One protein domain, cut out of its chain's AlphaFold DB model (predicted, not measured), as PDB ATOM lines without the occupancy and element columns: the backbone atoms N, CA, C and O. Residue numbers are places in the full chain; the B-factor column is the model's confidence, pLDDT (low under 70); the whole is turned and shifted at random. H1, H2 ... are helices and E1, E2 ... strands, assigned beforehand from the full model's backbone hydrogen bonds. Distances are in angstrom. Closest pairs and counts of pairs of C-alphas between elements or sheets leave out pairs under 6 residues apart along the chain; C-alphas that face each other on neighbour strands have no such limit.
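This is residues 189 to 325 of the 326 residues of an uncharacterized protein of Mesoplasma tabanidae (UniProt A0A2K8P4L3). Two twisted sheets, E1 E2 E4 E5 E9 and E3 E6 E7 E8, pack partly face to face as a sandwich, the strands of the one crossing those of the other at 53 degrees. The short helices H1 to H4 lie toward one end of the long axis, and the tip of the E6 and E7 hairpin lies at the other. The printed part has 137 residues with four named helices and nine named strands, in the order E1 E2 E3 H1 H2 E4 E5 H3 H4 E6 E7 E8 E9. The first sheet is branched, with antiparallel pairs; the second runs E3 E6 E7 E8, all antiparallel. The class is mixed, helices and strands; the whole is compact, with a radius of gyration of the C-alphas of 15.8 A, but elongated, spanning 53 by 32 by 26 A.

Begin with E9, residues 311 to 324, 31.6 A long and ending at C-alpha 324 (144.810, -82.786, 196.351). In its sheet are E1, residues 189 to 191, starting at C-alpha 189 (144.430, -84.335, 206.868), E2, 196 to 200, E4, 230 to 238, 22.3 A long, and E5, 245 to 249. Then find E6, residues 263 to 276, 38.0 A, with E3, 207 to 209, E7, 281 to 292, 35.0 A, and E8, 295 to 302, 22.9 A. The helices are H1, residues 212 to 222, 15.5 A, H2, 224 to 229, H3, 251 to 254, and H4, 256 to 260.

Look at E9, which bends by 88 degrees at residue 314. E1 and E2 lie on one side of it and E4 on the other: N 190 and O 320 are 2.9 A apart, N 198 and O 313 3.0 A, N 236 and O 319 2.8 A, each within hydrogen-bond range. In the hairpin E4 and E5, N 235 and O 248 are 2.9 A apart. E6 E7 E8 form a meander, each strand the antiparallel neighbour of the one before; see N 269 and O 287, 2.8 A, and N 290 and O 297, 2.8 A. At the edge, N 208 of E3 and O 268 of E6 are 2.9 A apart. The sandwich, two sheets face to face, has its facing parts 9.1 A centre to centre; the closest C-alphas of E5 and E8 are Val 248 and Tyr 301, 4.8 A. H1 is on both sheets, at a height of 8.8 A over the branched one and 11.7 A over the other. H3 is on the branched sheet, only just over E4, with C-alphas 233 and 251 closest at 5.8 A. H2 only grazes that sheet, H4 the other. H1 and H4 only just touch, with 3 pairs of C-alphas within 8 A, the closest being Lys 217 and Leu 259, 5.4 A. In H1 every O i to N i+4 pair is within hydrogen-bond range; H2 has 0 of 2, but 2 of 3 O i to N i+3 pairs, H4 0 of 1, but 2 of 2, and H3 is too short for an i+4 pair.

The farthest C-alphas, those of Asp 225 and Glu 278, are 54.0 A apart. The printed part has no cut and no long link. Mean pLDDT of the printed part is 74.8; 41 residues are under 70, among them 254 to 265 and 298 to 307.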
ATOM      1  N   SER A 189     145.297 -83.877 205.780       74.06
ATOM      2  CA  SER A 189     144.430 -84.335 206.868       74.06
ATOM      3  C   SER A 189     144.380 -83.325 208.008       74.06
ATOM      4  O   SER A 189     145.414 -82.944 208.556       74.06
ATOM      5  N   PHE A 190     143.166 -82.957 208.404       76.81
ATOM      6  CA  PHE A 190     142.867 -82.173 209.600       76.81
ATOM      7  C   PHE A 190     142.214 -83.097 210.619       76.81
ATOM      8  O   PHE A 190     141.138 -83.634 210.355       76.81
ATOM      9  N   VAL A 191     142.871 -83.330 211.750       77.94
ATOM     10  CA  VAL A 191     142.474 -84.368 212.710       77.94
ATOM     11  C   VAL A 191     141.823 -83.715 213.918       77.94
ATOM     12  O   VAL A 191     142.382 -82.802 214.520       77.94
ATOM     13  N   HIS A 192     140.635 -84.189 214.284       77.56
ATOM     14  CA  HIS A 192     139.982 -83.764 215.510       77.56
ATOM     15  C   HIS A 192     140.849 -84.192 216.707       77.56
ATOM     16  O   HIS A 192     141.197 -85.369 216.801       77.56
ATOM     17  N   PRO A 193     141.225 -83.268 217.608       70.88
ATOM     18  CA  PRO A 193     142.234 -83.544 218.631       70.88
ATOM     19  C   PRO A 193     141.796 -84.581 219.668       70.88
ATOM     20  O   PRO A 193     142.643 -85.218 220.292       70.88
ATOM     21  N   GLU A 194     140.489 -84.745 219.870       81.00
ATOM     22  CA  GLU A 194     139.933 -85.659 220.859       81.00
ATOM     23  C   GLU A 194     139.391 -86.922 220.195       81.00
ATOM     24  O   GLU A 194     138.789 -86.886 219.121       81.00
ATOM     25  N   LYS A 195     139.580 -88.058 220.866       84.62
ATOM     26  CA  LYS A 195     138.913 -89.298 220.479       84.62
ATOM     27  C   LYS A 195     137.456 -89.251 220.903       84.62
ATOM     28  O   LYS A 195     137.134 -88.785 221.996       84.62
ATOM     29  N   TRP A 196     136.589 -89.801 220.066       86.81
ATOM     30  CA  TRP A 196     135.153 -89.783 220.301       86.81
ATOM     31  C   TRP A 196     134.581 -91.195 220.417       86.81
ATOM     32  O   TRP A 196     134.930 -92.089 219.655       86.81
ATOM     33  N   ASN A 197     133.671 -91.400 221.364       91.06
ATOM     34  CA  ASN A 197     132.894 -92.631 221.458       91.06
ATOM     35  C   ASN A 197     131.470 -92.336 220.999       91.06
ATOM     36  O   ASN A 197     130.845 -91.391 221.482       91.06
ATOM     37  N   ALA A 198     130.952 -93.161 220.096       86.94
ATOM     38  CA  ALA A 198     129.603 -93.007 219.577       86.94
ATOM     39  C   ALA A 198     128.831 -94.304 219.767       86.94
ATOM     40  O   ALA A 198     129.300 -95.371 219.389       86.94
ATOM     41  N   LYS A 199     127.620 -94.205 220.312       91.00
ATOM     42  CA  LYS A 199     126.658 -95.302 220.338       91.00
ATOM     43  C   LYS A 199     125.351 -94.792 219.752       91.00
ATOM     44  O   LYS A 199     124.677 -93.982 220.379       91.00
ATOM     45  N   ALA A 200     125.037 -95.223 218.537       86.44
ATOM     46  CA  ALA A 200     123.795 -94.886 217.860       86.44
ATOM     47  C   ALA A 200     122.791 -96.033 218.002       86.44
ATOM     48  O   ALA A 200     123.141 -97.208 217.857       86.44
ATOM     49  N   THR A 201     121.541 -95.673 218.273       87.06
ATOM     50  CA  THR A 201     120.374 -96.568 218.295       87.06
ATOM     51  C   THR A 201     119.245 -95.918 217.493       87.06
ATOM     52  O   THR A 201     119.399 -94.804 216.995       87.06
ATOM     53  N   LEU A 202     118.086 -96.569 217.376       81.00
ATOM     54  CA  LEU A 202     116.904 -95.957 216.749       81.00
ATOM     55  C   LEU A 202     116.443 -94.655 217.426       81.00
ATOM     56  O   LEU A 202     115.846 -93.804 216.772       81.00
ATOM     57  N   ASN A 203     116.714 -94.504 218.724       79.38
ATOM     58  CA  ASN A 203     116.251 -93.367 219.525       79.38
ATOM     59  C   ASN A 203     117.378 -92.389 219.879       79.38
ATOM     60  O   ASN A 203     117.110 -91.282 220.344       79.38
ATOM     61  N   GLU A 204     118.634 -92.789 219.683       85.44
ATOM     62  CA  GLU A 204     119.808 -92.024 220.094       85.44
ATOM     63  C   GLU A 204     120.714 -91.773 218.893       85.44
ATOM     64  O   GLU A 204     121.242 -92.705 218.285       85.44
ATOM     65  N   SER A 205     120.904 -90.490 218.576       86.06
ATOM     66  CA  SER A 205     121.769 -90.018 217.496       86.06
ATOM     67  C   SER A 205     122.939 -89.233 218.094       86.06
ATOM     68  O   SER A 205     122.790 -88.042 218.403       86.06
ATOM     69  N   PRO A 206     124.093 -89.876 218.353       86.31
ATOM     70  CA  PRO A 206     125.243 -89.191 218.920       86.31
ATOM     71  C   PRO A 206     125.758 -88.133 217.940       86.31
ATOM     72  O   PRO A 206     125.829 -88.353 216.730       86.31
ATOM     73  N   THR A 207     126.116 -86.970 218.485       86.56
ATOM     74  CA  THR A 207     126.627 -85.818 217.735       86.56
ATOM     75  C   THR A 207     127.911 -85.308 218.380       86.56
ATOM     76  O   THR A 207     128.020 -85.294 219.605       86.56
ATOM     77  N   VAL A 208     128.871 -84.866 217.567       84.56
ATOM     78  CA  VAL A 208     130.142 -84.287 218.020       84.56
ATOM     79  C   VAL A 208     130.460 -83.019 217.248       84.56
ATOM     80  O   VAL A 208     130.355 -82.985 216.023       84.56
ATOM     81  N   ASN A 209     130.866 -81.973 217.964       84.12
ATOM     82  CA  ASN A 209     131.383 -80.758 217.346       84.12
ATOM     83  C   ASN A 209     132.819 -81.000 216.875       84.12
ATOM     84  O   ASN A 209     133.677 -81.388 217.663       84.12
ATOM     85  N   VAL A 210     133.091 -80.729 215.602       77.19
ATOM     86  CA  VAL A 210     134.406 -80.941 214.989       77.19
ATOM     87  C   VAL A 210     135.037 -79.609 214.606       77.19
ATOM     88  O   VAL A 210     134.428 -78.808 213.903       77.19
ATOM     89  N   GLY A 211     136.269 -79.372 215.060       74.81
ATOM     90  CA  GLY A 211     137.052 -78.169 214.733       74.81
ATOM     91  C   GLY A 211     137.769 -78.225 213.378       74.81
ATOM     92  O   GLY A 211     138.259 -77.203 212.902       74.81
ATOM     93  N   THR A 212     137.790 -79.391 212.728       76.94
ATOM     94  CA  THR A 212     138.597 -79.671 211.528       76.94
ATOM     95  C   THR A 212     138.241 -78.794 210.323       76.94
ATOM     96  O   THR A 212     139.103 -78.498 209.499       76.94
ATOM     97  N   LEU A 213     137.005 -78.288 210.238       80.12
ATOM     98  CA  LEU A 213     136.607 -77.344 209.188       80.12
ATOM     99  C   LEU A 213     137.287 -75.972 209.331       80.12
ATOM    100  O   LEU A 213     137.606 -75.333 208.330       80.12
ATOM    101  N   ASN A 214     137.513 -75.502 210.560       77.56
ATOM    102  CA  ASN A 214     138.216 -74.236 210.774       77.56
ATOM    103  C   ASN A 214     139.691 -74.367 210.391       77.56
ATOM    104  O   ASN A 214     140.249 -73.453 209.791       77.56
ATOM    105  N   GLU A 215     140.304 -75.514 210.675       78.00
ATOM    106  CA  GLU A 215     141.681 -75.806 210.268       78.00
ATOM    107  C   GLU A 215     141.814 -75.878 208.742       78.00
ATOM    108  O   GLU A 215     142.697 -75.228 208.181       78.00
ATOM    109  N   TYR A 216     140.878 -76.560 208.071       82.56
ATOM    110  CA  TYR A 216     140.755 -76.570 206.610       82.56
ATOM    111  C   TYR A 216     140.722 -75.152 206.033       82.56
ATOM    112  O   TYR A 216     141.519 -74.808 205.160       82.56
ATOM    113  N   LYS A 217     139.858 -74.286 206.570       81.00
ATOM    114  CA  LYS A 217     139.754 -72.895 206.113       81.00
ATOM    115  C   LYS A 217     141.029 -72.104 206.358       81.00
ATOM    116  O   LYS A 217     141.497 -71.417 205.459       81.00
ATOM    117  N   ASN A 218     141.596 -72.201 207.557       80.50
ATOM    118  CA  ASN A 218     142.821 -71.486 207.908       80.50
ATOM    119  C   ASN A 218     143.977 -71.874 206.977       80.50
ATOM    120  O   ASN A 218     144.747 -71.007 206.559       80.50
ATOM    121  N   TYR A 219     144.067 -73.152 206.601       82.06
ATOM    122  CA  TYR A 219     145.056 -73.626 205.640       82.06
ATOM    123  C   TYR A 219     144.860 -73.000 204.254       82.06
ATOM    124  O   TYR A 219     145.781 -72.365 203.746       82.06
ATOM    125  N   PHE A 220     143.667 -73.098 203.658       84.12
ATOM    126  CA  PHE A 220     143.435 -72.569 202.306       84.12
ATOM    127  C   PHE A 220     143.381 -71.035 202.248       84.12
ATOM    128  O   PHE A 220     143.730 -70.458 201.226       84.12
ATOM    129  N   ASN A 221     143.045 -70.355 203.348       83.12
ATOM    130  CA  ASN A 221     143.160 -68.897 203.442       83.12
ATOM    131  C   ASN A 221     144.624 -68.433 203.503       83.12
ATOM    132  O   ASN A 221     144.946 -67.358 203.001       83.12
ATOM    133  N   SER A 222     145.515 -69.231 204.104       81.38
ATOM    134  CA  SER A 222     146.959 -68.952 204.127       81.38
ATOM    135  C   SER A 222     147.699 -69.454 202.881       81.38
ATOM    136  O   SER A 222     148.781 -68.951 202.588       81.38
ATOM    137  N   HIS A 223     147.106 -70.386 202.129       83.25
ATOM    138  CA  HIS A 223     147.658 -70.985 200.909       83.25
ATOM    139  C   HIS A 223     146.606 -71.017 199.781       83.25
ATOM    140  O   HIS A 223     146.169 -72.094 199.359       83.25
ATOM    141  N   PRO A 224     146.143 -69.849 199.302       83.94
ATOM    142  CA  PRO A 224     145.029 -69.765 198.352       83.94
ATOM    143  C   PRO A 224     145.319 -70.445 197.006       83.94
ATOM    144  O   PRO A 224     144.403 -70.927 196.343       83.94
ATOM    145  N   ASP A 225     146.590 -70.538 196.617       83.56
ATOM    146  CA  ASP A 225     147.074 -71.244 195.427       83.56
ATOM    147  C   ASP A 225     146.872 -72.767 195.495       83.56
ATOM    148  O   ASP A 225     146.775 -73.430 194.465       83.56
ATOM    149  N   GLN A 226     146.770 -73.343 196.695       80.69
ATOM    150  CA  GLN A 226     146.557 -74.782 196.863       80.69
ATOM    151  C   GLN A 226     145.102 -75.181 196.601       80.69
ATOM    152  O   GLN A 226     144.817 -76.351 196.358       80.69
ATOM    153  N   TYR A 227     144.165 -74.230 196.613       80.50
ATOM    154  CA  TYR A 227     142.747 -74.537 196.458       80.50
ATOM    155  C   TYR A 227     142.408 -75.123 195.085       80.50
ATOM    156  O   TYR A 227     141.633 -76.071 194.988       80.50
ATOM    157  N   SER A 228     143.045 -74.627 194.019       78.56
ATOM    158  CA  SER A 228     142.857 -75.161 192.662       78.56
ATOM    159  C   SER A 228     143.295 -76.617 192.517       78.56
ATOM    160  O   SER A 228     143.026 -77.246 191.495       78.56
ATOM    161  N   LYS A 229     143.993 -77.151 193.520       76.06
ATOM    162  CA  LYS A 229     144.443 -78.534 193.558       76.06
ATOM    163  C   LYS A 229     143.456 -79.458 194.258       76.06
ATOM    164  O   LYS A 229     143.600 -80.667 194.133       76.06
ATOM    165  N   VAL A 230     142.467 -78.939 194.981       73.88
ATOM    166  CA  VAL A 230     141.496 -79.766 195.703       73.88
ATOM    167  C   VAL A 230     140.655 -80.576 194.716       73.88
ATOM    168  O   VAL A 230     140.051 -80.035 193.795       73.88
ATOM    169  N   ILE A 231     140.610 -81.888 194.929       71.12
ATOM    170  CA  ILE A 231     139.810 -82.837 194.150       71.12
ATOM    171  C   ILE A 231     138.542 -83.171 194.928       71.12
ATOM    172  O   ILE A 231     137.426 -82.937 194.466       71.12
ATOM    173  N   ALA A 232     138.723 -83.736 196.121       69.88
ATOM    174  CA  ALA A 232     137.638 -84.293 196.908       69.88
ATOM    175  C   ALA A 232     137.947 -84.191 198.406       69.88
ATOM    176  O   ALA A 232     138.828 -84.896 198.910       69.88
ATOM    177  N   PRO A 233     137.228 -83.334 199.137       73.56
ATOM    178  CA  PRO A 233     137.211 -83.353 200.583       73.56
ATOM    179  C   PRO A 233     136.217 -84.400 201.102       73.56
ATOM    180  O   PRO A 233     135.162 -84.645 200.507       73.56
ATOM    181  N   TYR A 234     136.533 -85.011 202.239       71.62
ATOM    182  CA  TYR A 234     135.662 -85.955 202.935       71.62
ATOM    183  C   TYR A 234     136.005 -86.040 204.421       71.62
ATOM    184  O   TYR A 234     137.169 -85.937 204.804       71.62
ATOM    185  N   TRP A 235     135.008 -86.296 205.263       77.69
ATOM    186  CA  TRP A 235     135.272 -86.736 206.631       77.69
ATOM    187  C   TRP A 235     135.535 -88.240 206.656       77.69
ATOM    188  O   TRP A 235     134.857 -89.005 205.970       77.69
ATOM    189  N   LEU A 236     136.508 -88.658 207.454       77.94
ATOM    190  CA  LEU A 236     136.813 -90.045 207.766       77.94
ATOM    191  C   LEU A 236     136.589 -90.267 209.259       77.94
ATOM    192  O   LEU A 236     137.133 -89.531 210.082       77.94
ATOM    193  N   LEU A 237     135.790 -91.276 209.591       79.00
ATOM    194  CA  LEU A 237     135.646 -91.784 210.948       79.00
ATOM    195  C   LEU A 237     136.305 -93.158 210.994       79.00
ATOM    196  O   LEU A 237     135.907 -94.047 210.239       79.00
ATOM    197  N   LYS A 238     137.306 -93.323 211.857       74.75
ATOM    198  CA  LYS A 238     138.051 -94.572 212.024       74.75
ATOM    199  C   LYS A 238     137.820 -95.131 213.418       74.75
ATOM    200  O   LYS A 238     138.146 -94.466 214.401       74.75
ATOM    201  N   ASP A 239     137.287 -96.346 213.502       78.62
ATOM    202  CA  ASP A 239     137.139 -97.050 214.775       78.62
ATOM    203  C   ASP A 239     138.519 -97.470 215.308       78.62
ATOM    204  O   ASP A 239     139.293 -98.138 214.616       78.62
ATOM    205  N   GLY A 240     138.840 -97.072 216.539       74.38
ATOM    206  CA  GLY A 240     140.146 -97.318 217.149       74.38
ATOM    207  C   GLY A 240     140.373 -98.767 217.592       74.38
ATOM    208  O   GLY A 240     141.508 -99.136 217.889       74.38
ATOM    209  N   VAL A 241     139.319 -99.585 217.644       81.19
ATOM    210  CA  VAL A 241     139.345-100.982 218.096       81.19
ATOM    211  C   VAL A 241     139.272-101.949 216.916       81.19
ATOM    212  O   VAL A 241     140.055-102.896 216.854       81.19
ATOM    213  N   THR A 242     138.336-101.743 215.987       71.06
ATOM    214  CA  THR A 242     138.126-102.625 214.826       71.06
ATOM    215  C   THR A 242     138.946-102.209 213.611       71.06
ATOM    216  O   THR A 242     139.200-103.040 212.739       71.06
ATOM    217  N   GLY A 243     139.363-100.941 213.543       64.25
ATOM    218  CA  GLY A 243     140.024-100.366 212.375       64.25
ATOM    219  C   GLY A 243     139.084-100.117 211.193       64.25
ATOM    220  O   GLY A 243     139.568 -99.787 210.113       64.25
ATOM    221  N   GLU A 244     137.768-100.283 211.364       69.69
ATOM    222  CA  GLU A 244     136.788 -99.971 210.322       69.69
ATOM    223  C   GLU A 244     136.751 -98.467 210.027       69.69
ATOM    224  O   GLU A 244     136.857 -97.631 210.927       69.69
ATOM    225  N   GLU A 245     136.564 -98.132 208.752       70.31
ATOM    226  CA  GLU A 245     136.613 -96.763 208.251       70.31
ATOM    227  C   GLU A 245     135.312 -96.379 207.540       70.31
ATOM    228  O   GLU A 245     134.798 -97.101 206.681       70.31
ATOM    229  N   TYR A 246     134.792 -95.203 207.889       68.56
ATOM    230  CA  TYR A 246     133.542 -94.661 207.371       68.56
ATOM    231  C   TYR A 246     133.798 -93.300 206.727       68.56
ATOM    232  O   TYR A 246     134.142 -92.328 207.403       68.56
ATOM    233  N   GLN A 247     133.619 -93.228 205.409       72.06
ATOM    234  CA  GLN A 247     133.867 -92.023 204.622       72.06
ATOM    235  C   GLN A 247     132.569 -91.263 204.340       72.06
ATOM    236  O   GLN A 247     131.634 -91.796 203.744       72.06
ATOM    237  N   VAL A 248     132.542 -89.982 204.700       70.25
ATOM    238  CA  VAL A 248     131.421 -89.071 204.462       70.25
ATOM    239  C   VAL A 248     131.848 -88.015 203.451       70.25
ATOM    240  O   VAL A 248     132.728 -87.204 203.740       70.25
ATOM    241  N   SER A 249     131.233 -88.018 202.262       68.50
ATOM    242  CA  SER A 249     131.561 -87.034 201.219       68.50
ATOM    243  C   SER A 249     131.336 -85.609 201.725       68.50
ATOM    244  O   SER A 249     130.314 -85.302 202.350       68.50
ATOM    245  N   ALA A 250     132.309 -84.745 201.443       70.12
ATOM    246  CA  ALA A 250     132.280 -83.328 201.759       70.12
ATOM    247  C   ALA A 250     132.366 -82.455 200.507       70.12
ATOM    248  O   ALA A 250     132.757 -81.304 200.621       70.12
ATOM    249  N   GLU A 251     132.007 -82.971 199.327       66.56
ATOM    250  CA  GLU A 251     132.134 -82.273 198.033       66.56
ATOM    251  C   GLU A 251     131.590 -80.843 198.027       66.56
ATOM    252  O   GLU A 251     132.109 -79.982 197.322       66.56
ATOM    253  N   SER A 252     130.577 -80.561 198.844       69.44
ATOM    254  CA  SER A 252     130.038 -79.215 198.998       69.44
ATOM    255  C   SER A 252     131.053 -78.201 199.541       69.44
ATOM    256  O   SER A 252     130.850 -77.016 199.320       69.44
ATOM    257  N   LEU A 253     132.164 -78.630 200.157       71.50
ATOM    258  CA  LEU A 253     133.309 -77.799 200.553       71.50
ATOM    259  C   LEU A 253     134.189 -77.331 199.380       71.50
ATOM    260  O   LEU A 253     135.024 -76.457 199.585       71.50
ATOM    261  N   ASN A 254     133.990 -77.835 198.158       67.06
ATOM    262  CA  ASN A 254     134.708 -77.379 196.957       67.06
ATOM    263  C   ASN A 254     134.248 -75.992 196.446       67.06
ATOM    264  O   ASN A 254     134.601 -75.593 195.333       67.06
ATOM    265  N   GLY A 255     133.498 -75.217 197.241       63.56
ATOM    266  CA  GLY A 255     133.072 -73.850 196.918       63.56
ATOM    267  C   GLY A 255     133.860 -72.751 197.648       63.56
ATOM    268  O   GLY A 255     134.013 -72.788 198.869       63.56
ATOM    269  N   SER A 256     134.270 -71.704 196.918       59.66
ATOM    270  CA  SER A 256     135.025 -70.558 197.458       59.66
ATOM    271  C   SER A 256     134.285 -69.785 198.558       59.66
ATOM    272  O   SER A 256     134.912 -69.236 199.458       59.66
ATOM    273  N   GLU A 257     132.949 -69.766 198.525       58.06
ATOM    274  CA  GLU A 257     132.115 -69.052 199.504       58.06
ATOM    275  C   GLU A 257     132.245 -69.614 200.933       58.06
ATOM    276  O   GLU A 257     132.107 -68.877 201.913       58.06
ATOM    277  N   ILE A 258     132.572 -70.904 201.071       62.53
ATOM    278  CA  ILE A 258     132.736 -71.576 202.371       62.53
ATOM    279  C   ILE A 258     134.031 -71.142 203.069       62.53
ATOM    280  O   ILE A 258     134.098 -71.101 204.303       62.53
ATOM    281  N   LEU A 259     135.044 -70.763 202.290       61.50
ATOM    282  CA  LEU A 259     136.329 -70.279 202.793       61.50
ATOM    283  C   LEU A 259     136.245 -68.844 203.325       61.50
ATOM    284  O   LEU A 259     136.957 -68.498 204.269       61.50
ATOM    285  N   THR A 260     135.335 -68.038 202.772       61.31
ATOM    286  CA  THR A 260     135.203 -66.605 203.080       61.31
ATOM    287  C   THR A 260     134.157 -66.269 204.148       61.31
ATOM    288  O   THR A 260     134.189 -65.170 204.691       61.31
ATOM    289  N   GLY A 261     133.217 -67.170 204.455       60.91
ATOM    290  CA  GLY A 261     132.172 -66.916 205.460       60.91
ATOM    291  C   GLY A 261     132.660 -67.054 206.908       60.91
ATOM    292  O   GLY A 261     133.559 -67.842 207.185       60.91
ATOM    293  N   GLU A 262     132.057 -66.350 207.867       60.25
ATOM    294  CA  GLU A 262     132.231 -66.672 209.292       60.25
ATOM    295  C   GLU A 262     131.469 -67.967 209.626       60.25
ATOM    296  O   GLU A 262     130.270 -68.087 209.351       60.25
ATOM    297  N   ASN A 263     132.159 -68.952 210.214       63.12
ATOM    298  CA  ASN A 263     131.548 -70.218 210.622       63.12
ATOM    299  C   ASN A 263     131.328 -70.220 212.132       63.12
ATOM    300  O   ASN A 263     132.253 -69.968 212.899       63.12
ATOM    301  N   SER A 264     130.108 -70.552 212.550       58.03
ATOM    302  CA  SER A 264     129.717 -70.589 213.967       58.03
ATOM    303  C   SER A 264     129.695 -72.004 214.564       58.03
ATOM    304  O   SER A 264     129.469 -72.149 215.761       58.03
ATOM    305  N   GLY A 265     129.965 -73.040 213.759       69.88
ATOM    306  CA  GLY A 265     130.141 -74.417 214.227       69.88
ATOM    307  C   GLY A 265     130.026 -75.460 213.111       69.88
ATOM    308  O   GLY A 265     129.310 -75.257 212.126       69.88
ATOM    309  N   SER A 266     130.721 -76.584 213.290       77.44
ATOM    310  CA  SER A 266     130.581 -77.798 212.481       77.44
ATOM    311  C   SER A 266     130.416 -79.011 213.382       77.44
ATOM    312  O   SER A 266     131.098 -79.115 214.400       77.44
ATOM    313  N   PHE A 267     129.526 -79.928 213.008       83.31
ATOM    314  CA  PHE A 267     129.287 -81.154 213.760       83.31
ATOM    315  C   PHE A 267     129.084 -82.361 212.848       83.31
ATOM    316  O   PHE A 267     128.620 -82.231 211.716       83.31
ATOM    317  N   LEU A 268     129.421 -83.537 213.370       81.12
ATOM    318  CA  LEU A 268     129.087 -84.839 212.802       81.12
ATOM    319  C   LEU A 268     128.000 -85.490 213.649       81.12
ATOM    320  O   LEU A 268     128.059 -85.411 214.873       81.12
ATOM    321  N   SER A 269     127.039 -86.150 213.014       84.19
ATOM    322  CA  SER A 269     126.005 -86.940 213.684       84.19
ATOM    323  C   SER A 269     125.887 -88.329 213.072       84.19
ATOM    324  O   SER A 269     126.096 -88.509 211.870       84.19
ATOM    325  N   ILE A 270     125.551 -89.316 213.903       83.81
ATOM    326  CA  ILE A 270     125.329 -90.700 213.477       83.81
ATOM    327  C   ILE A 270     123.899 -91.091 213.809       83.81
ATOM    328  O   ILE A 270     123.489 -91.029 214.959       83.81
ATOM    329  N   LEU A 271     123.155 -91.537 212.807       82.44
ATOM    330  CA  LEU A 271     121.755 -91.911 212.917       82.44
ATOM    331  C   LEU A 271     121.562 -93.357 212.457       82.44
ATOM    332  O   LEU A 271     122.069 -93.760 211.408       82.44
ATOM    333  N   LEU A 272     120.762 -94.110 213.213       80.31
ATOM    334  CA  LEU A 272     120.141 -95.342 212.740       80.31
ATOM    335  C   LEU A 272     118.667 -95.080 212.441       80.31
ATOM    336  O   LEU A 272     117.951 -94.504 213.254       80.31
ATOM    337  N   SER A 273     118.207 -95.488 211.263       77.88
ATOM    338  CA  SER A 273     116.794 -95.382 210.881       77.88
ATOM    339  C   SER A 273     116.250 -96.732 210.461       77.88
ATOM    340  O   SER A 273     116.868 -97.433 209.667       77.88
ATOM    341  N   GLU A 274     115.083 -97.095 210.970       77.94
ATOM    342  CA  GLU A 274     114.405 -98.332 210.601       77.94
ATOM    343  C   GLU A 274     113.926 -98.290 209.142       77.94
ATOM    344  O   GLU A 274     113.304 -97.325 208.700       77.94
ATOM    345  N   ILE A 275     114.246 -99.339 208.382       71.94
ATOM    346  CA  ILE A 275     113.817 -99.511 206.987       71.94
ATOM    347  C   ILE A 275     112.523-100.316 206.938       71.94
ATOM    348  O   ILE A 275     111.616-100.004 206.169       71.94
ATOM    349  N   ASN A 276     112.479-101.403 207.709       67.31
ATOM    350  CA  ASN A 276     111.347-102.314 207.777       67.31
ATOM    351  C   ASN A 276     111.384-103.086 209.107       67.31
ATOM    352  O   ASN A 276     112.297-103.894 209.321       67.31
ATOM    353  N   ALA A 277     110.348-102.868 209.921       65.50
ATOM    354  CA  ALA A 277     110.151-103.462 211.241       65.50
ATOM    355  C   ALA A 277     109.979-104.986 211.241       65.50
ATOM    356  O   ALA A 277     110.295-105.646 212.220       65.50
ATOM    357  N   GLU A 278     109.529-105.580 210.137       69.56
ATOM    358  CA  GLU A 278     109.371-107.034 210.023       69.56
ATOM    359  C   GLU A 278     110.702-107.746 209.749       69.56
ATOM    360  O   GLU A 278     110.831-108.948 209.970       69.56
ATOM    361  N   THR A 279     111.700-107.016 209.239       67.81
ATOM    362  CA  THR A 279     112.990-107.592 208.822       67.81
ATOM    363  C   THR A 279     114.167-107.175 209.699       67.81
ATOM    364  O   THR A 279     115.285-107.591 209.400       67.81
ATOM    365  N   ASN A 280     113.937-106.356 210.736       68.44
ATOM    366  CA  ASN A 280     114.969-105.752 211.593       68.44
ATOM    367  C   ASN A 280     116.121-105.144 210.781       68.44
ATOM    368  O   ASN A 280     117.300-105.401 211.029       68.44
ATOM    369  N   ARG A 281     115.771-104.381 209.740       69.50
ATOM    370  CA  ARG A 281     116.747-103.730 208.859       69.50
ATOM    371  C   ARG A 281     116.815-102.245 209.137       69.50
ATOM    372  O   ARG A 281     115.782-101.576 209.157       69.50
ATOM    373  N   TYR A 282     118.038-101.734 209.226       72.12
ATOM    374  CA  TYR A 282     118.333-100.344 209.549       72.12
ATOM    375  C   TYR A 282     119.182 -99.681 208.459       72.12
ATOM    376  O   TYR A 282     119.939-100.335 207.742       72.12
ATOM    377  N   TYR A 283     119.060 -98.367 208.325       71.69
ATOM    378  CA  TYR A 283     120.000 -97.511 207.615       71.69
ATOM    379  C   TYR A 283     120.959 -96.909 208.634       71.69
ATOM    380  O   TYR A 283     120.516 -96.197 209.531       71.69
ATOM    381  N   LEU A 284     122.261 -97.142 208.458       72.75
ATOM    382  CA  LEU A 284     123.291 -96.327 209.096       72.75
ATOM    383  C   LEU A 284     123.516 -95.077 208.255       72.75
ATOM    384  O   LEU A 284     123.821 -95.173 207.062       72.75
ATOM    385  N   VAL A 285     123.373 -93.924 208.894       72.50
ATOM    386  CA  VAL A 285     123.559 -92.611 208.297       72.50
ATOM    387  C   VAL A 285     124.572 -91.836 209.122       72.50
ATOM    388  O   VAL A 285     124.411 -91.707 210.329       72.50
ATOM    389  N   ILE A 286     125.594 -91.289 208.471       74.06
ATOM    390  CA  ILE A 286     126.533 -90.361 209.104       74.06
ATOM    391  C   ILE A 286     126.426 -89.046 208.346       74.06
ATOM    392  O   ILE A 286     126.631 -89.019 207.132       74.06
ATOM    393  N   ASN A 287     126.072 -87.974 209.046       76.19
ATOM    394  CA  ASN A 287     125.962 -86.643 208.463       76.19
ATOM    395  C   ASN A 287     127.037 -85.738 209.035       76.19
ATOM    396  O   ASN A 287     127.349 -85.818 210.219       76.19
ATOM    397  N   TRP A 288     127.524 -84.815 208.218       79.31
ATOM    398  CA  TRP A 288     128.191 -83.622 208.715       79.31
ATOM    399  C   TRP A 288     127.356 -82.397 208.374       79.31
ATOM    400  O   TRP A 288     126.674 -82.358 207.349       79.31
ATOM    401  N   HIS A 289     127.440 -81.391 209.232       81.06
ATOM    402  CA  HIS A 289     126.800 -80.103 209.035       81.06
ATOM    403  C   HIS A 289     127.776 -78.994 209.399       81.06
ATOM    404  O   HIS A 289     128.448 -79.056 210.428       81.06
ATOM    405  N   ALA A 290     127.815 -77.956 208.576       77.25
ATOM    406  CA  ALA A 290     128.512 -76.716 208.855       77.25
ATOM    407  C   ALA A 290     127.570 -75.539 208.647       77.25
ATOM    408  O   ALA A 290     126.871 -75.457 207.633       77.25
ATOM    409  N   LYS A 291     127.577 -74.605 209.595       74.31
ATOM    410  CA  LYS A 291     126.902 -73.322 209.428       74.31
ATOM    411  C   LYS A 291     127.880 -72.308 208.838       74.31
ATOM    412  O   LYS A 291     128.890 -72.000 209.470       74.31
ATOM    413  N   VAL A 292     127.552 -71.792 207.655       70.44
ATOM    414  CA  VAL A 292     128.342 -70.807 206.904       70.44
ATOM    415  C   VAL A 292     127.481 -69.555 206.734       70.44
ATOM    416  O   VAL A 292     126.555 -69.529 205.920       70.44
ATOM    417  N   GLY A 293     127.724 -68.529 207.555       69.44
ATOM    418  CA  GLY A 293     126.825 -67.373 207.649       69.44
ATOM    419  C   GLY A 293     125.388 -67.779 208.020       69.44
ATOM    420  O   GLY A 293     125.154 -68.381 209.071       69.44
ATOM    421  N   ASN A 294     124.426 -67.461 207.143       68.56
ATOM    422  CA  ASN A 294     123.009 -67.836 207.290       68.56
ATOM    423  C   ASN A 294     122.647 -69.181 206.635       68.56
ATOM    424  O   ASN A 294     121.514 -69.637 206.784       68.56
ATOM    425  N   ASN A 295     123.583 -69.814 205.925       66.19
ATOM    426  CA  ASN A 295     123.352 -71.059 205.201       66.19
ATOM    427  C   ASN A 295     123.887 -72.267 205.981       66.19
ATOM    428  O   ASN A 295     124.800 -72.152 206.804       66.19
ATOM    429  N   PHE A 296     123.337 -73.442 205.677       70.25
ATOM    430  CA  PHE A 296     123.872 -74.722 206.126       70.25
ATOM    431  C   PHE A 296     124.408 -75.502 204.937       70.25
ATOM    432  O   PHE A 296     123.740 -75.633 203.913       70.25
ATOM    433  N   VAL A 297     125.608 -76.042 205.108       70.50
ATOM    434  CA  VAL A 297     126.222 -76.982 204.180       70.50
ATOM    435  C   VAL A 297     126.306 -78.326 204.885       70.50
ATOM    436  O   VAL A 297     126.636 -78.390 206.069       70.50
ATOM    437  N   SER A 298     125.965 -79.400 204.185       69.69
ATOM    438  CA  SER A 298     125.979 -80.744 204.753       69.69
ATOM    439  C   SER A 298     126.345 -81.786 203.714       69.69
ATOM    440  O   SER A 298     126.163 -81.571 202.516       69.69
ATOM    441  N   GLY A 299     126.781 -82.943 204.190       60.75
ATOM    442  CA  GLY A 299     126.965 -84.141 203.384       60.75
ATOM    443  C   GLY A 299     126.636 -85.379 204.202       60.75
ATOM    444  O   GLY A 299     126.542 -85.329 205.431       60.75
ATOM    445  N   ARG A 300     126.391 -86.481 203.494       65.44
ATOM    446  CA  ARG A 300     125.816 -87.696 204.068       65.44
ATOM    447  C   ARG A 300     126.506 -88.938 203.525       65.44
ATOM    448  O   ARG A 300     126.612 -89.122 202.317       65.44
ATOM    449  N   TYR A 301     126.866 -89.831 204.432       55.69
ATOM    450  CA  TYR A 301     127.121 -91.236 204.166       55.69
ATOM    451  C   TYR A 301     125.865 -92.026 204.523       55.69
ATOM    452  O   TYR A 301     125.210 -91.750 205.529       55.69
ATOM    453  N   SER A 302     125.512 -93.010 203.699       59.72
ATOM    454  CA  SER A 302     124.419 -93.930 203.998       59.72
ATOM    455  C   SER A 302     124.774 -95.313 203.481       59.72
ATOM    456  O   SER A 302     124.916 -95.503 202.272       59.72
ATOM    457  N   ASN A 303     124.854 -96.299 204.372       61.75
ATOM    458  CA  ASN A 303     124.846 -97.689 203.930       61.75
ATOM    459  C   ASN A 303     123.408 -98.050 203.523       61.75
ATOM    460  O   ASN A 303     122.468 -97.626 204.190       61.75
ATOM    461  N   LYS A 304     123.206 -98.799 202.428       54.50
ATOM    462  CA  LYS A 304     121.862 -99.217 201.984       54.50
ATOM    463  C   LYS A 304     121.234-100.274 202.902       54.50
ATOM    464  O   LYS A 304     120.028-100.477 202.809       54.50
ATOM    465  N   LYS A 305     122.017-100.980 203.728       60.72
ATOM    466  CA  LYS A 305     121.522-101.977 204.696       60.72
ATOM    467  C   LYS A 305     122.482-102.100 205.881       60.72
ATOM    468  O   LYS A 305     123.684-102.217 205.674       60.72
ATOM    469  N   TYR A 306     121.944-102.106 207.095       68.88
ATOM    470  CA  TYR A 306     122.651-102.355 208.345       68.88
ATOM    471  C   TYR A 306     121.790-103.287 209.210       68.88
ATOM    472  O   TYR A 306     120.625-102.992 209.469       68.88
ATOM    473  N   ASP A 307     122.350-104.426 209.616       69.69
ATOM    474  CA  ASP A 307     121.600-105.532 210.238       69.69
ATOM    475  C   ASP A 307     121.722-105.554 211.777       69.69
ATOM    476  O   ASP A 307     121.447-106.568 212.416       69.69
ATOM    477  N   LYS A 308     122.178-104.453 212.393       74.44
ATOM    478  CA  LYS A 308     122.285-104.320 213.854       74.44
ATOM    479  C   LYS A 308     121.430-103.152 214.345       74.44
ATOM    480  O   LYS A 308     121.464-102.071 213.768       74.44
ATOM    481  N   GLU A 309     120.737-103.352 215.461       79.38
ATOM    482  CA  GLU A 309     119.926-102.313 216.124       79.38
ATOM    483  C   GLU A 309     120.788-101.248 216.828       79.38
ATOM    484  O   GLU A 309     120.296-100.198 217.243       79.38
ATOM    485  N   ILE A 310     122.084-101.540 216.977       85.00
ATOM    486  CA  ILE A 310     123.073-100.692 217.633       85.00
ATOM    487  C   ILE A 310     124.294-100.565 216.723       85.00
ATOM    488  O   ILE A 310     124.812-101.547 216.178       85.00
ATOM    489  N   PHE A 311     124.768 -99.337 216.581       84.12
ATOM    490  CA  PHE A 311     126.048 -99.010 215.978       84.12
ATOM    491  C   PHE A 311     126.935 -98.381 217.048       84.12
ATOM    492  O   PHE A 311     126.483 -97.510 217.788       84.12
ATOM    493  N   GLU A 312     128.175 -98.846 217.155       90.25
ATOM    494  CA  GLU A 312     129.118 -98.381 218.167       90.25
ATOM    495  C   GLU A 312     130.465 -98.089 217.505       90.25
ATOM    496  O   GLU A 312     130.961 -98.926 216.755       90.25
ATOM    497  N   LEU A 313     131.027 -96.916 217.799       84.12
ATOM    498  CA  LEU A 313     132.412 -96.561 217.517       84.12
ATOM    499  C   LEU A 313     133.138 -96.352 218.837       84.12
ATOM    500  O   LEU A 313     132.669 -95.582 219.685       84.12
ATOM    501  N   LYS A 314     134.289 -97.007 218.986       90.94
ATOM    502  CA  LYS A 314     135.150 -96.865 220.165       90.94
ATOM    503  C   LYS A 314     136.457 -96.194 219.804       90.94
ATOM    504  O   LYS A 314     137.068 -96.529 218.792       90.94
ATOM    505  N   ASP A 315     136.894 -95.269 220.655       89.12
ATOM    506  CA  ASP A 315     138.134 -94.515 220.483       89.12
ATOM    507  C   ASP A 315     138.258 -93.910 219.072       89.12
ATOM    508  O   ASP A 315     139.342 -93.906 218.485       89.12
ATOM    509  N   CYS A 316     137.134 -93.428 218.523       84.50
ATOM    510  CA  CYS A 316     137.022 -92.998 217.137       84.50
ATOM    511  C   CYS A 316     137.931 -91.806 216.864       84.50
ATOM    512  O   CYS A 316     137.830 -90.771 217.533       84.50
ATOM    513  N   GLU A 317     138.752 -91.928 215.827       80.25
ATOM    514  CA  GLU A 317     139.450 -90.797 215.230       80.25
ATOM    515  C   GLU A 317     138.566 -90.180 214.146       80.25
ATOM    516  O   GLU A 317     137.946 -90.892 213.351       80.25
ATOM    517  N   ILE A 318     138.496 -88.853 214.128       80.00
ATOM    518  CA  ILE A 318     137.733 -88.099 213.139       80.00
ATOM    519  C   ILE A 318     138.700 -87.186 212.407       80.00
ATOM    520  O   ILE A 318     139.360 -86.357 213.033       80.00
ATOM    521  N   SER A 319     138.746 -87.277 211.084       78.19
ATOM    522  CA  SER A 319     139.555 -86.376 210.266       78.19
ATOM    523  C   SER A 319     138.773 -85.821 209.081       78.19
ATOM    524  O   SER A 319     137.921 -86.497 208.514       78.19
ATOM    525  N   LEU A 320     139.037 -84.565 208.718       78.88
ATOM    526  CA  LEU A 320     138.669 -84.006 207.420       78.88
ATOM    527  C   LEU A 320     139.877 -84.180 206.502       78.88
ATOM    528  O   LEU A 320     140.919 -83.563 206.713       78.88
ATOM    529  N   ASN A 321     139.730 -85.036 205.503       75.44
ATOM    530  CA  ASN A 321     140.747 -85.319 204.508       75.44
ATOM    531  C   ASN A 321     140.430 -84.576 203.222       75.44
ATOM    532  O   ASN A 321     139.275 -84.496 202.807       75.44
ATOM    533  N   VAL A 322     141.467 -84.060 202.579       72.50
ATOM    534  CA  VAL A 322     141.374 -83.352 201.310       72.50
ATOM    535  C   VAL A 322     142.304 -84.039 200.332       72.50
ATOM    536  O   VAL A 322     143.522 -83.977 200.487       72.50
ATOM    537  N   MET A 323     141.728 -84.703 199.331       67.50
ATOM    538  CA  MET A 323     142.503 -85.203 198.200       67.50
ATOM    539  C   MET A 323     142.933 -84.008 197.359       67.50
ATOM    540  O   MET A 323     142.079 -83.240 196.906       67.50
ATOM    541  N   MET A 324     144.235 -83.855 197.152       61.12
ATOM    542  CA  MET A 324     144.810 -82.786 196.351       61.12
ATOM    543  C   MET A 324     145.595 -83.358 195.169       61.12
ATOM    544  O   MET A 324     146.303 -84.362 195.276       61.12
ATOM    545  N   ASN A 325     145.479 -82.677 194.034       57.88
ATOM    546  CA  ASN A 325     146.470 -82.720 192.973       57.88
ATOM    547  C   ASN A 325     147.777 -82.092 193.495       57.88
ATOM    548  O   ASN A 325     147.759 -81.289 194.427       57.88
TER     549      ASN A 325